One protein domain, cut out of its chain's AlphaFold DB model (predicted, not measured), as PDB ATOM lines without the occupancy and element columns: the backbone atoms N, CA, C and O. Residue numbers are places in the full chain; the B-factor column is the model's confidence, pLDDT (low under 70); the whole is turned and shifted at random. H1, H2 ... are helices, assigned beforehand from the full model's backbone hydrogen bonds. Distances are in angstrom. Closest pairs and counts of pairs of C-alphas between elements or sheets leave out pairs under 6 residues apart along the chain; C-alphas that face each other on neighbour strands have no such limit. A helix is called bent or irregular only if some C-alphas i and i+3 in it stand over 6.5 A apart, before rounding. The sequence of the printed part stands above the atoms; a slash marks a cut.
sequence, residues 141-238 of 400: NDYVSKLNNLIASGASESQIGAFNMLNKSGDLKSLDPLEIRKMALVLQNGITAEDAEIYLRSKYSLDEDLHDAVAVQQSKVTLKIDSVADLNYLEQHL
ATOM      1  N   ASN A 141     344.872 216.811 332.947       54.97
ATOM      2  CA  ASN A 141     344.387 215.433 332.847       54.97
ATOM      3  C   ASN A 141     344.585 214.807 331.452       54.97
ATOM      4  O   ASN A 141     345.068 213.687 331.374       54.97
ATOM      5  N   ASP A 142     344.307 215.510 330.345       62.72
ATOM      6  CA  ASP A 142     344.418 214.894 329.005       62.72
ATOM      7  C   ASP A 142     345.868 214.801 328.510       62.72
ATOM      8  O   ASP A 142     346.297 213.745 328.054       62.72
ATOM      9  N   TYR A 143     346.662 215.868 328.669       71.81
ATOM     10  CA  TYR A 143     348.077 215.857 328.283       71.81
ATOM     11  C   TYR A 143     348.884 214.836 329.096       71.81
ATOM     12  O   TYR A 143     349.570 214.006 328.507       71.81
ATOM     13  N   VAL A 144     348.770 214.842 330.434       70.88
ATOM     14  CA  VAL A 144     349.512 213.896 331.288       70.88
ATOM     15  C   VAL A 144     349.003 212.468 331.095       70.88
ATOM     16  O   VAL A 144     349.811 211.549 331.054       70.88
ATOM     17  N   SER A 145     347.694 212.257 330.909       71.50
ATOM     18  CA  SER A 145     347.148 210.926 330.611       71.50
ATOM     19  C   SER A 145     347.647 210.394 329.269       71.50
ATOM     20  O   SER A 145     348.171 209.284 329.210       71.50
ATOM     21  N   LYS A 146     347.566 211.186 328.193       72.06
ATOM     22  CA  LYS A 146     348.071 210.792 326.870       72.06
ATOM     23  C   LYS A 146     349.580 210.578 326.883       72.06
ATOM     24  O   LYS A 146     350.029 209.590 326.314       72.06
ATOM     25  N   LEU A 147     350.344 211.419 327.581       75.81
ATOM     26  CA  LEU A 147     351.786 211.238 327.757       75.81
ATOM     27  C   LEU A 147     352.104 209.943 328.519       75.81
ATOM     28  O   LEU A 147     352.942 209.166 328.072       75.81
ATOM     29  N   ASN A 148     351.404 209.669 329.622       68.56
ATOM     30  CA  ASN A 148     351.581 208.434 330.387       68.56
ATOM     31  C   ASN A 148     351.194 207.197 329.572       68.56
ATOM     32  O   ASN A 148     351.894 206.192 329.639       68.56
ATOM     33  N   ASN A 149     350.128 207.269 328.772       70.62
ATOM     34  CA  ASN A 149     349.734 206.190 327.866       70.62
ATOM     35  C   ASN A 149     350.784 205.972 326.768       70.62
ATOM     36  O   ASN A 149     351.110 204.829 326.458       70.62
ATOM     37  N   LEU A 150     351.349 207.053 326.222       70.44
ATOM     38  CA  LEU A 150     352.412 206.997 325.221       70.44
ATOM     39  C   LEU A 150     353.659 206.303 325.802       70.44
ATOM     40  O   LEU A 150     354.169 205.349 325.214       70.44
ATOM     41  N   ILE A 151     354.083 206.701 327.006       66.62
ATOM     42  CA  ILE A 151     355.215 206.096 327.730       66.62
ATOM     43  C   ILE A 151     354.924 204.630 328.076       66.62
ATOM     44  O   ILE A 151     355.764 203.766 327.843       66.62
ATOM     45  N   ALA A 152     353.723 204.322 328.576       62.38
ATOM     46  CA  ALA A 152     353.319 202.957 328.916       62.38
ATOM     47  C   ALA A 152     353.261 202.034 327.688       62.38
ATOM     48  O   ALA A 152     353.478 200.832 327.819       62.38
ATOM     49  N   SER A 153     353.009 202.588 326.497       68.19
ATOM     50  CA  SER A 153     353.039 201.848 325.230       68.19
ATOM     51  C   SER A 153     354.450 201.621 324.666       68.19
ATOM     52  O   SER A 153     354.591 201.002 323.615       68.19
ATOM     53  N   GLY A 154     355.493 202.098 325.357       59.75
ATOM     54  CA  GLY A 154     356.887 201.931 324.945       59.75
ATOM     55  C   GLY A 154     357.323 202.894 323.839       59.75
ATOM     56  O   GLY A 154     358.207 202.561 323.053       59.75
ATOM     57  N   ALA A 155     356.700 204.072 323.753       68.50
ATOM     58  CA  ALA A 155     357.060 205.079 322.764       68.50
ATOM     59  C   ALA A 155     358.521 205.541 322.896       68.50
ATOM     60  O   ALA A 155     359.047 205.719 323.996       68.50
ATOM     61  N   SER A 156     359.157 205.770 321.748       64.62
ATOM     62  CA  SER A 156     360.524 206.288 321.642       64.62
ATOM     63  C   SER A 156     360.652 207.731 322.148       64.62
ATOM     64  O   SER A 156     359.682 208.493 322.185       64.62
ATOM     65  N   GLU A 157     361.877 208.149 322.472       71.44
ATOM     66  CA  GLU A 157     362.171 209.535 322.860       71.44
ATOM     67  C   GLU A 157     361.754 210.536 321.769       71.44
ATOM     68  O   GLU A 157     361.185 211.585 322.071       71.44
ATOM     69  N   SER A 158     361.926 210.176 320.493       67.81
ATOM     70  CA  SER A 158     361.470 210.979 319.354       67.81
ATOM     71  C   SER A 158     359.943 211.126 319.312       67.81
ATOM     72  O   SER A 158     359.447 212.226 319.069       67.81
ATOM     73  N   GLN A 159     359.182 210.070 319.624       66.69
ATOM     74  CA  GLN A 159     357.715 210.139 319.738       66.69
ATOM     75  C   GLN A 159     357.259 211.019 320.897       66.69
ATOM     76  O   GLN A 159     356.337 211.819 320.735       66.69
ATOM     77  N   ILE A 160     357.917 210.907 322.053       75.50
ATOM     78  CA  ILE A 160     357.639 211.756 323.216       75.50
ATOM     79  C   ILE A 160     357.943 213.224 322.877       75.50
ATOM     80  O   ILE A 160     357.136 214.114 323.159       75.50
ATOM     81  N   GLY A 161     359.074 213.485 322.216       77.00
ATOM     82  CA  GLY A 161     359.460 214.809 321.733       77.00
ATOM     83  C   GLY A 161     358.437 215.404 320.764       77.00
ATOM     84  O   GLY A 161     357.982 216.530 320.968       77.00
ATOM     85  N   ALA A 162     358.004 214.636 319.761       79.81
ATOM     86  CA  ALA A 162     356.999 215.074 318.795       79.81
ATOM     87  C   ALA A 162     355.626 215.313 319.436       79.81
ATOM     88  O   ALA A 162     354.976 216.305 319.115       79.81
ATOM     89  N   PHE A 163     355.209 214.481 320.396       82.94
ATOM     90  CA  PHE A 163     353.988 214.718 321.171       82.94
ATOM     91  C   PHE A 163     354.073 216.039 321.951       82.94
ATOM     92  O   PHE A 163     353.130 216.830 321.969       82.94
ATOM     93  N   ASN A 164     355.221 216.337 322.555       83.56
ATOM     94  CA  ASN A 164     355.428 217.592 323.277       83.56
ATOM     95  C   ASN A 164     355.433 218.813 322.351       83.56
ATOM     96  O   ASN A 164     354.895 219.857 322.717       83.56
ATOM     97  N   MET A 165     356.022 218.694 321.160       83.31
ATOM     98  CA  MET A 165     355.992 219.752 320.148       83.31
ATOM     99  C   MET A 165     354.581 219.976 319.612       83.31
ATOM    100  O   MET A 165     354.159 221.127 319.512       83.31
ATOM    101  N   LEU A 166     353.828 218.906 319.347       83.88
ATOM    102  CA  LEU A 166     352.437 218.967 318.906       83.88
ATOM    103  C   LEU A 166     351.592 219.802 319.876       83.88
ATOM    104  O   LEU A 166     350.930 220.743 319.463       83.88
ATOM    105  N   ASN A 167     351.705 219.537 321.177       79.00
ATOM    106  CA  ASN A 167     350.955 220.257 322.213       79.00
ATOM    107  C   ASN A 167     351.387 221.718 322.423       79.00
ATOM    108  O   ASN A 167     350.642 222.504 323.005       79.00
ATOM    109  N   LYS A 168     352.583 222.096 321.962       79.50
ATOM    110  CA  LYS A 168     353.059 223.491 321.945       79.50
ATOM    111  C   LYS A 168     352.703 224.215 320.647       79.50
ATOM    112  O   LYS A 168     352.771 225.442 320.590       79.50
ATOM    113  N   SER A 169     352.353 223.465 319.607       71.38
ATOM    114  CA  SER A 169     352.015 223.988 318.292       71.38
ATOM    115  C   SER A 169     350.571 224.474 318.335       71.38
ATOM    116  O   SER A 169     349.651 223.690 318.149       71.38
ATOM    117  N   GLY A 170     350.375 225.757 318.661       70.69
ATOM    118  CA  GLY A 170     349.050 226.339 318.907       70.69
ATOM    119  C   GLY A 170     348.031 226.038 317.803       70.69
ATOM    120  O   GLY A 170     347.084 225.293 318.032       70.69
ATOM    121  N   ASP A 171     348.224 226.597 316.604       79.62
ATOM    122  CA  ASP A 171     347.367 226.313 315.446       79.62
ATOM    123  C   ASP A 171     348.093 225.422 314.432       79.62
ATOM    124  O   ASP A 171     348.949 225.886 313.676       79.62
ATOM    125  N   LEU A 172     347.717 224.143 314.379       83.25
ATOM    126  CA  LEU A 172     348.285 223.170 313.441       83.25
ATOM    127  C   LEU A 172     348.040 223.537 311.972       83.25
ATOM    128  O   LEU A 172     348.812 223.128 311.109       83.25
ATOM    129  N   LYS A 173     347.012 224.343 311.672       82.75
ATOM    130  CA  LYS A 173     346.716 224.797 310.302       82.75
ATOM    131  C   LYS A 173     347.685 225.867 309.811       82.75
ATOM    132  O   LYS A 173     347.737 226.123 308.611       82.75
ATOM    133  N   SER A 174     348.431 226.482 310.728       83.81
ATOM    134  CA  SER A 174     349.476 227.456 310.413       83.81
ATOM    135  C   SER A 174     350.837 226.814 310.127       83.81
ATOM    136  O   SER A 174     351.731 227.498 309.634       83.81
ATOM    137  N   LEU A 175     350.994 225.515 310.411       85.88
ATOM    138  CA  LEU A 175     352.230 224.786 310.145       85.88
ATOM    139  C   LEU A 175     352.400 224.498 308.652       85.88
ATOM    140  O   LEU A 175     351.436 224.228 307.929       85.88
ATOM    141  N   ASP A 176     353.656 224.490 308.205       89.88
ATOM    142  CA  ASP A 176     353.988 224.088 306.845       89.88
ATOM    143  C   ASP A 176     353.608 222.615 306.595       89.88
ATOM    144  O   ASP A 176     353.815 221.763 307.466       89.88
ATOM    145  N   PRO A 177     353.122 222.258 305.387       90.81
ATOM    146  CA  PRO A 177     352.773 220.878 305.038       90.81
ATOM    147  C   PRO A 177     353.882 219.855 305.305       90.81
ATOM    148  O   PRO A 177     353.597 218.722 305.694       90.81
ATOM    149  N   LEU A 178     355.145 220.255 305.120       90.88
ATOM    150  CA  LEU A 178     356.304 219.414 305.409       90.88
ATOM    151  C   LEU A 178     356.418 219.107 306.907       90.88
ATOM    152  O   LEU A 178     356.615 217.952 307.275       90.88
ATOM    153  N   GLU A 179     356.236 220.115 307.762       91.06
ATOM    154  CA  GLU A 179     356.295 219.971 309.220       91.06
ATOM    155  C   GLU A 179     355.142 219.117 309.751       91.06
ATOM    156  O   GLU A 179     355.362 218.249 310.594       91.06
ATOM    157  N   ILE A 180     353.935 219.284 309.196       90.25
ATOM    158  CA  ILE A 180     352.770 218.441 309.507       90.25
ATOM    159  C   ILE A 180     353.089 216.969 309.216       90.25
ATOM    160  O   ILE A 180     352.942 216.111 310.088       90.25
ATOM    161  N   ARG A 181     353.570 216.664 308.002       90.19
ATOM    162  CA  ARG A 181     353.913 215.286 307.615       90.19
ATOM    163  C   ARG A 181     355.059 214.724 308.454       90.19
ATOM    164  O   ARG A 181     355.008 213.564 308.854       90.19
ATOM    165  N   LYS A 182     356.083 215.534 308.740       91.44
ATOM    166  CA  LYS A 182     357.239 215.139 309.557       91.44
ATOM    167  C   LYS A 182     356.795 214.750 310.964       91.44
ATOM    168  O   LYS A 182     357.111 213.659 311.430       91.44
ATOM    169  N   MET A 183     356.004 215.603 311.613       87.19
ATOM    170  CA  MET A 183     355.525 215.374 312.975       87.19
ATOM    171  C   MET A 183     354.600 214.152 313.064       87.19
ATOM    172  O   MET A 183     354.719 213.361 314.000       87.19
ATOM    173  N   ALA A 184     353.740 213.944 312.062       86.94
ATOM    174  CA  ALA A 184     352.907 212.747 311.977       86.94
ATOM    175  C   ALA A 184     353.738 211.468 311.794       86.94
ATOM    176  O   ALA A 184     353.487 210.482 312.484       86.94
ATOM    177  N   LEU A 185     354.761 211.484 310.932       83.81
ATOM    178  CA  LEU A 185     355.641 210.331 310.718       83.81
ATOM    179  C   LEU A 185     356.414 209.937 311.978       83.81
ATOM    180  O   LEU A 185     356.494 208.744 312.275       83.81
ATOM    181  N   VAL A 186     356.943 210.918 312.717       78.44
ATOM    182  CA  VAL A 186     357.636 210.676 313.991       78.44
ATOM    183  C   VAL A 186     356.679 210.049 315.006       78.44
ATOM    184  O   VAL A 186     357.005 209.021 315.595       78.44
ATOM    185  N   LEU A 187     355.471 210.603 315.165       80.75
ATOM    186  CA  LEU A 187     354.468 210.073 316.096       80.75
ATOM    187  C   LEU A 187     354.004 208.654 315.734       80.75
ATOM    188  O   LEU A 187     353.909 207.800 316.615       80.75
ATOM    189  N   GLN A 188     353.763 208.385 314.451       81.31
ATOM    190  CA  GLN A 188     353.254 207.095 313.981       81.31
ATOM    191  C   GLN A 188     354.309 205.985 313.987       81.31
ATOM    192  O   GLN A 188     353.968 204.837 314.260       81.31
ATOM    193  N   ASN A 189     355.570 206.305 313.673       76.50
ATOM    194  CA  ASN A 189     356.584 205.288 313.368       76.50
ATOM    195  C   ASN A 189     357.767 205.255 314.339       76.50
ATOM    196  O   ASN A 189     358.595 204.356 314.228       76.50
ATOM    197  N   GLY A 190     357.894 206.210 315.265       68.88
ATOM    198  CA  GLY A 190     359.016 206.198 316.209       68.88
ATOM    199  C   GLY A 190     360.372 206.555 315.611       68.88
ATOM    200  O   GLY A 190     361.390 206.309 316.248       68.88
ATOM    201  N   ILE A 191     360.394 207.116 314.401       73.69
ATOM    202  CA  ILE A 191     361.624 207.558 313.734       73.69
ATOM    203  C   ILE A 191     362.053 208.945 314.223       73.69
ATOM    204  O   ILE A 191     361.246 209.691 314.778       73.69
ATOM    205  N   THR A 192     363.315 209.309 313.994       77.12
ATOM    206  CA  THR A 192     363.821 210.647 314.328       77.12
ATOM    207  C   THR A 192     363.233 211.716 313.401       77.12
ATOM    208  O   THR A 192     362.735 211.421 312.309       77.12
ATOM    209  N   ALA A 193     363.273 212.981 313.831       77.44
ATOM    210  CA  ALA A 193     362.817 214.092 313.000       77.44
ATOM    211  C   ALA A 193     363.702 214.254 311.753       77.44
ATOM    212  O   ALA A 193     363.177 214.537 310.675       77.44
ATOM    213  N   GLU A 194     365.010 214.017 311.887       82.25
ATOM    214  CA  GLU A 194     365.965 214.017 310.782       82.25
ATOM    215  C   GLU A 194     365.640 212.929 309.748       82.25
ATOM    216  O   GLU A 194     365.550 213.223 308.555       82.25
ATOM    217  N   ASP A 195     365.383 211.691 310.183       75.25
ATOM    218  CA  ASP A 195     365.045 210.588 309.270       75.25
ATOM    219  C   ASP A 195     363.713 210.836 308.549       75.25
ATOM    220  O   ASP A 195     363.580 210.571 307.349       75.25
ATOM    221  N   ALA A 196     362.726 211.383 309.266       77.75
ATOM    222  CA  ALA A 196     361.444 211.772 308.689       77.75
ATOM    223  C   ALA A 196     361.612 212.874 307.630       77.75
ATOM    224  O   ALA A 196     360.989 212.810 306.567       77.75
ATOM    225  N   GLU A 197     362.471 213.865 307.885       87.44
ATOM    226  CA  GLU A 197     362.777 214.929 306.929       87.44
ATOM    227  C   GLU A 197     363.493 214.393 305.684       87.44
ATOM    228  O   GLU A 197     363.070 214.700 304.566       87.44
ATOM    229  N   ILE A 198     364.516 213.548 305.851       85.31
ATOM    230  CA  ILE A 198     365.240 212.913 304.738       85.31
ATOM    231  C   ILE A 198     364.274 212.092 303.877       85.31
ATOM    232  O   ILE A 198     364.251 212.238 302.649       85.31
ATOM    233  N   TYR A 199     363.430 211.269 304.507       85.06
ATOM    234  CA  TYR A 199     362.426 210.466 303.812       85.06
ATOM    235  C   TYR A 199     361.449 211.337 303.011       85.06
ATOM    236  O   TYR A 199     361.191 211.057 301.839       85.06
ATOM    237  N   LEU A 200     360.912 212.405 303.611       86.12
ATOM    238  CA  LEU A 200     359.946 213.285 302.953       86.12
ATOM    239  C   LEU A 200     360.578 214.097 301.820       86.12
ATOM    240  O   LEU A 200     359.993 214.180 300.739       86.12
ATOM    241  N   ARG A 201     361.778 214.651 302.025       85.38
ATOM    242  CA  ARG A 201     362.515 215.376 300.979       85.38
ATOM    243  C   ARG A 201     362.819 214.481 299.786       85.38
ATOM    244  O   ARG A 201     362.625 214.913 298.652       85.38
ATOM    245  N   SER A 202     363.215 213.233 300.040       82.81
ATOM    246  CA  SER A 202     363.447 212.231 298.998       82.81
ATOM    247  C   SER A 202     362.151 211.849 298.273       82.81
ATOM    248  O   SER A 202     362.095 211.901 297.045       82.81
ATOM    249  N   LYS A 203     361.081 211.536 299.015       83.62
ATOM    250  CA  LYS A 203     359.787 211.102 298.465       83.62
ATOM    251  C   LYS A 203     359.120 212.154 297.583       83.62
ATOM    252  O   LYS A 203     358.498 211.801 296.585       83.62
ATOM    253  N   TYR A 204     359.213 213.421 297.976       85.19
ATOM    254  CA  TYR A 204     358.587 214.530 297.263       85.19
ATOM    255  C   TYR A 204     359.565 215.294 296.367       85.19
ATOM    256  O   TYR A 204     359.150 216.261 295.738       85.19
ATOM    257  N   SER A 205     360.832 214.881 296.269       83.31
ATOM    258  CA  SER A 205     361.822 215.541 295.403       83.31
ATOM    259  C   SER A 205     361.857 217.062 295.625       83.31
ATOM    260  O   SER A 205     361.761 217.848 294.686       83.31
ATOM    261  N   LEU A 206     361.907 217.480 296.894       78.94
ATOM    262  CA  LEU A 206     361.753 218.890 297.299       78.94
ATOM    263  C   LEU A 206     363.035 219.718 297.153       78.94
ATOM    264  O   LEU A 206     363.033 220.898 297.497       78.94
ATOM    265  N   ASP A 207     364.122 219.096 296.708       80.44
ATOM    266  CA  ASP A 207     365.433 219.721 296.619       80.44
ATOM    267  C   ASP A 207     365.536 220.591 295.355       80.44
ATOM    268  O   ASP A 207     365.564 220.081 294.231       80.44
ATOM    269  N   GLU A 208     365.536 221.911 295.546       76.94
ATOM    270  CA  GLU A 208     365.522 222.911 294.466       76.94
ATOM    271  C   GLU A 208     366.826 222.923 293.656       76.94
ATOM    272  O   GLU A 208     366.822 223.337 292.499       76.94
ATOM    273  N   ASP A 209     367.914 222.393 294.222       79.88
ATOM    274  CA  ASP A 209     369.209 222.282 293.546       79.88
ATOM    275  C   ASP A 209     369.284 221.070 292.599       79.88
ATOM    276  O   ASP A 209     370.104 221.035 291.678       79.88
ATOM    277  N   LEU A 210     368.426 220.063 292.807       74.69
ATOM    278  CA  LEU A 210     368.435 218.797 292.063       74.69
ATOM    279  C   LEU A 210     367.264 218.659 291.081       74.69
ATOM    280  O   LEU A 210     367.291 217.787 290.206       74.69
ATOM    281  N   HIS A 211     366.236 219.498 291.208       76.81
ATOM    282  CA  HIS A 211     364.985 219.372 290.466       76.81
ATOM    283  C   HIS A 211     364.520 220.707 289.872       76.81
ATOM    284  O   HIS A 211     364.733 221.773 290.435       76.81
ATOM    285  N   ASP A 212     363.845 220.646 288.720       83.50
ATOM    286  CA  ASP A 212     363.294 221.838 288.067       83.50
ATOM    287  C   ASP A 212     362.241 222.538 288.946       83.50
ATOM    288  O   ASP A 212     361.418 221.889 289.596       83.50
ATOM    289  N   ALA A 213     362.219 223.874 288.916       80.38
ATOM    290  CA  ALA A 213     361.344 224.687 289.758       80.38
ATOM    291  C   ALA A 213     359.847 224.370 289.571       80.38
ATOM    292  O   ALA A 213     359.074 224.446 290.531       80.38
ATOM    293  N   VAL A 214     359.413 223.985 288.362       80.62
ATOM    294  CA  VAL A 214     358.019 223.592 288.103       80.62
ATOM    295  C   VAL A 214     357.713 222.240 288.745       80.62
ATOM    296  O   VAL A 214     356.646 222.075 289.341       80.62
ATOM    297  N   ALA A 215     358.650 221.292 288.676       78.00
ATOM    298  CA  ALA A 215     358.515 219.985 289.311       78.00
ATOM    299  C   ALA A 215     358.469 220.109 290.842       78.00
ATOM    300  O   ALA A 215     357.579 219.542 291.473       78.00
ATOM    301  N   VAL A 216     359.338 220.937 291.434       80.12
ATOM    302  CA  VAL A 216     359.323 221.207 292.879       80.12
ATOM    303  C   VAL A 216     357.999 221.843 293.310       80.12
ATOM    304  O   VAL A 216     357.427 221.456 294.328       80.12
ATOM    305  N   GLN A 217     357.452 222.784 292.532       83.38
ATOM    306  CA  GLN A 217     356.146 223.381 292.831       83.38
ATOM    307  C   GLN A 217     354.998 222.366 292.750       83.38
ATOM    308  O   GLN A 217     354.130 222.352 293.622       83.38
ATOM    309  N   GLN A 218     354.998 221.478 291.752       82.69
ATOM    310  CA  GLN A 218     354.010 220.397 291.668       82.69
ATOM    311  C   GLN A 218     354.122 219.437 292.856       82.69
ATOM    312  O   GLN A 218     353.109 219.089 293.466       82.69
ATOM    313  N   SER A 219     355.339 219.076 293.254       86.12
ATOM    314  CA  SER A 219     355.582 218.276 294.452       86.12
ATOM    315  C   SER A 219     355.118 218.960 295.738       86.12
ATOM    316  O   SER A 219     354.535 218.295 296.593       86.12
ATOM    317  N   LYS A 220     355.291 220.284 295.871       85.19
ATOM    318  CA  LYS A 220     354.761 221.071 297.003       85.19
ATOM    319  C   LYS A 220     353.230 221.024 297.063       85.19
ATOM    320  O   LYS A 220     352.663 220.927 298.151       85.19
ATOM    321  N   VAL A 221     352.545 221.037 295.915       86.56
ATOM    322  CA  VAL A 221     351.082 220.864 295.855       86.56
ATOM    323  C   VAL A 221     350.674 219.459 296.303       86.56
ATOM    324  O   VAL A 221     349.770 219.331 297.127       86.56
ATOM    325  N   THR A 222     351.356 218.418 295.823       84.50
ATOM    326  CA  THR A 222     351.091 217.026 296.234       84.50
ATOM    327  C   THR A 222     351.319 216.835 297.733       84.50
ATOM    328  O   THR A 222     350.461 216.292 298.422       84.50
ATOM    329  N   LEU A 223     352.421 217.373 298.267       89.62
ATOM    330  CA  LEU A 223     352.718 217.370 299.699       89.62
ATOM    331  C   LEU A 223     351.598 218.032 300.510       89.62
ATOM    332  O   LEU A 223     351.194 217.495 301.538       89.62
ATOM    333  N   LYS A 224     351.070 219.167 300.036       89.31
ATOM    334  CA  LYS A 224     349.961 219.880 300.682       89.31
ATOM    335  C   LYS A 224     348.650 219.091 300.674       89.31
ATOM    336  O   LYS A 224     347.877 219.200 301.618       89.31
ATOM    337  N   ILE A 225     348.374 218.330 299.616       87.06
ATOM    338  CA  ILE A 225     347.188 217.463 299.558       87.06
ATOM    339  C   ILE A 225     347.347 216.316 300.556       87.06
ATOM    340  O   ILE A 225     346.452 216.066 301.362       87.06
ATOM    341  N   ASP A 226     348.504 215.658 300.545       83.56
ATOM    342  CA  ASP A 226     348.734 214.496 301.395       83.56
ATOM    343  C   ASP A 226     348.864 214.864 302.882       83.56
ATOM    344  O   ASP A 226     348.510 214.060 303.747       83.56
ATOM    345  N   SER A 227     349.323 216.080 303.202       89.25
ATOM    346  CA  SER A 227     349.426 216.558 304.584       89.25
ATOM    347  C   SER A 227     348.068 216.737 305.261       89.25
ATOM    348  O   SER A 227     348.024 216.846 306.478       89.25
ATOM    349  N   VAL A 228     346.950 216.757 304.523       88.12
ATOM    350  CA  VAL A 228     345.604 216.902 305.110       88.12
ATOM    351  C   VAL A 228     345.244 215.704 305.990       88.12
ATOM    352  O   VAL A 228     344.666 215.877 307.061       88.12
ATOM    353  N   ALA A 229     345.589 214.485 305.563       84.62
ATOM    354  CA  ALA A 229     345.325 213.285 306.356       84.62
ATOM    355  C   ALA A 229     346.148 213.283 307.653       84.62
ATOM    356  O   ALA A 229     345.626 212.964 308.721       84.62
ATOM    357  N   ASP A 230     347.405 213.711 307.557       87.19
ATOM    358  CA  ASP A 230     348.311 213.825 308.696       87.19
ATOM    359  C   ASP A 230     347.899 214.956 309.640       87.19
ATOM    360  O   ASP A 230     347.935 214.777 310.850       87.19
ATOM    361  N   LEU A 231     347.418 216.084 309.112       86.69
ATOM    362  CA  LEU A 231     346.846 217.168 309.911       86.69
ATOM    363  C   LEU A 231     345.664 216.666 310.745       86.69
ATOM    364  O   LEU A 231     345.642 216.887 311.950       86.69
ATOM    365  N   ASN A 232     344.730 215.929 310.138       86.62
ATOM    366  CA  ASN A 232     343.599 215.344 310.865       86.62
ATOM    367  C   ASN A 232     344.063 214.347 311.940       86.62
ATOM    368  O   ASN A 232     343.491 214.288 313.027       86.62
ATOM    369  N   TYR A 233     345.100 213.554 311.645       86.44
ATOM    370  CA  TYR A 233     345.709 212.648 312.620       86.44
ATOM    371  C   TYR A 233     346.314 213.421 313.802       86.44
ATOM    372  O   TYR A 233     346.056 213.074 314.957       86.44
ATOM    373  N   LEU A 234     347.070 214.488 313.532       84.88
ATOM    374  CA  LEU A 234     347.672 215.342 314.555       84.88
ATOM    375  C   LEU A 234     346.613 216.084 315.377       84.88
ATOM    376  O   LEU A 234     346.741 216.137 316.593       84.88
ATOM    377  N   GLU A 235     345.534 216.576 314.765       86.12
ATOM    378  CA  GLU A 235     344.408 217.210 315.469       86.12
ATOM    379  C   GLU A 235     343.734 216.250 316.468       86.12
ATOM    380  O   GLU A 235     343.326 216.673 317.546       86.12
ATOM    381  N   GLN A 236     343.661 214.948 316.163       80.69
ATOM    382  CA  GLN A 236     343.140 213.934 317.096       80.69
ATOM    383  C   GLN A 236     344.094 213.641 318.262       80.69
ATOM    384  O   GLN A 236     343.653 213.258 319.350       80.69
ATOM    385  N   HIS A 237     345.399 213.799 318.034       74.75
ATOM    386  CA  HIS A 237     346.444 213.546 319.028       74.75
ATOM    387  C   HIS A 237     346.847 214.806 319.800       74.75
ATOM    388  O   HIS A 237     347.508 214.695 320.835       74.75
ATOM    389  N   LEU A 238     346.406 215.983 319.353       78.88
ATOM    390  CA  LEU A 238     346.565 217.241 320.060       78.88
ATOM    391  C   LEU A 238     345.809 217.151 321.391       78.88
ATOM    392  O   LEU A 238     344.599 216.917 321.435       78.88
TER     393      LEU A 238
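What this domain is: This is residues 141 to 238 of the 400 residues of an uncharacterized protein of Sphingobacterium sp. ML3W (UniProt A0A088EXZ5). Three helices make the body of a rod-like domain: the long H5 runs along much of its length, H3 crosses one side of H5 at a steep tilt, and H4 packs on H3 and reaches H5 with Tyr 204. At one end of the rod, H2 packs on H3 and crosses near the last turns of H5, with H1 beside H2 and farthest out; at the other end residues 209 to 214 stand free. The printed part has 98 residues with five named helices, H1 to H5 in order, and no named strand, and its class is all helix. It is only just compact, close to loose, with a radius of gyration of the C-alphas of 14.6 A and spans of 48 by 23 by 17 A.

How they stand to each other: H1, residues 141 to 152, touches H2, residues 157 to 168, as a helical hairpin. They run opposite ways at a shallow tilt of 12 degrees, and their closest C-alphas, those of Leu 150 and Ile 160, are 7.3 A apart; H1 touches H2 with residues 147 to 151 alone, and H2 touches H1 with residues 160 to 163 alone. H2 also forms a helical hairpin with H3, residues 177 to 189, the hub, which touches three helices. The closest C-alphas of H2 and H3, those of Gln 159 and Leu 187, are 4.9 A apart, at a steep tilt of 45 degrees, opposite ways. H3 touches H4, residues 193 to 204, at a steep tilt of 59 degrees, with the closest C-alphas, Lys 182 and Ala 196, 5.5 A apart. H3 touches H5, residues 213 to 237, at a steep tilt of 49 degrees, the same way, with the closest C-alphas, Pro 177 and Lys 224, 5.3 A apart. H4 touches H5 with residue 204 alone, and the C-alphas of Tyr 204 and Ser 219 are 5.6 A apart. H2 and H5 are close but not clearly touching and about perpendicular, at 87 degrees. H1 is apart from H3 and H4, and only just apart from H5, at 8.5 A. Every O i to N i+4 pair is within hydrogen-bond range in H1, H2, H3 and H4; in H5 18 of 21 are.

Where its parts are: H1 begins at C-alpha 141, at (344.387, 215.433, 332.847), and is 15.8 A long from first to last C-alpha. H2 measures 16.7 A, H3 18.1 A and H4 16.3 A. H5, 34.7 A, ends at C-alpha 237, at (346.444, 213.546, 319.028). H5 has a kink of 37 degrees near residue 229; it is neither bent nor irregular, but only just: C-alphas 226 and 229 are 6.1 A apart.

The domain as a whole: The two C-alphas farthest apart, those of Asn 141 and Asp 212, are 49.0 A apart. The printed part has no cut and no long link. The mean pLDDT of the printed part is 79.8; 12 residues are under 70, among them 141 to 142 and 151 to 156.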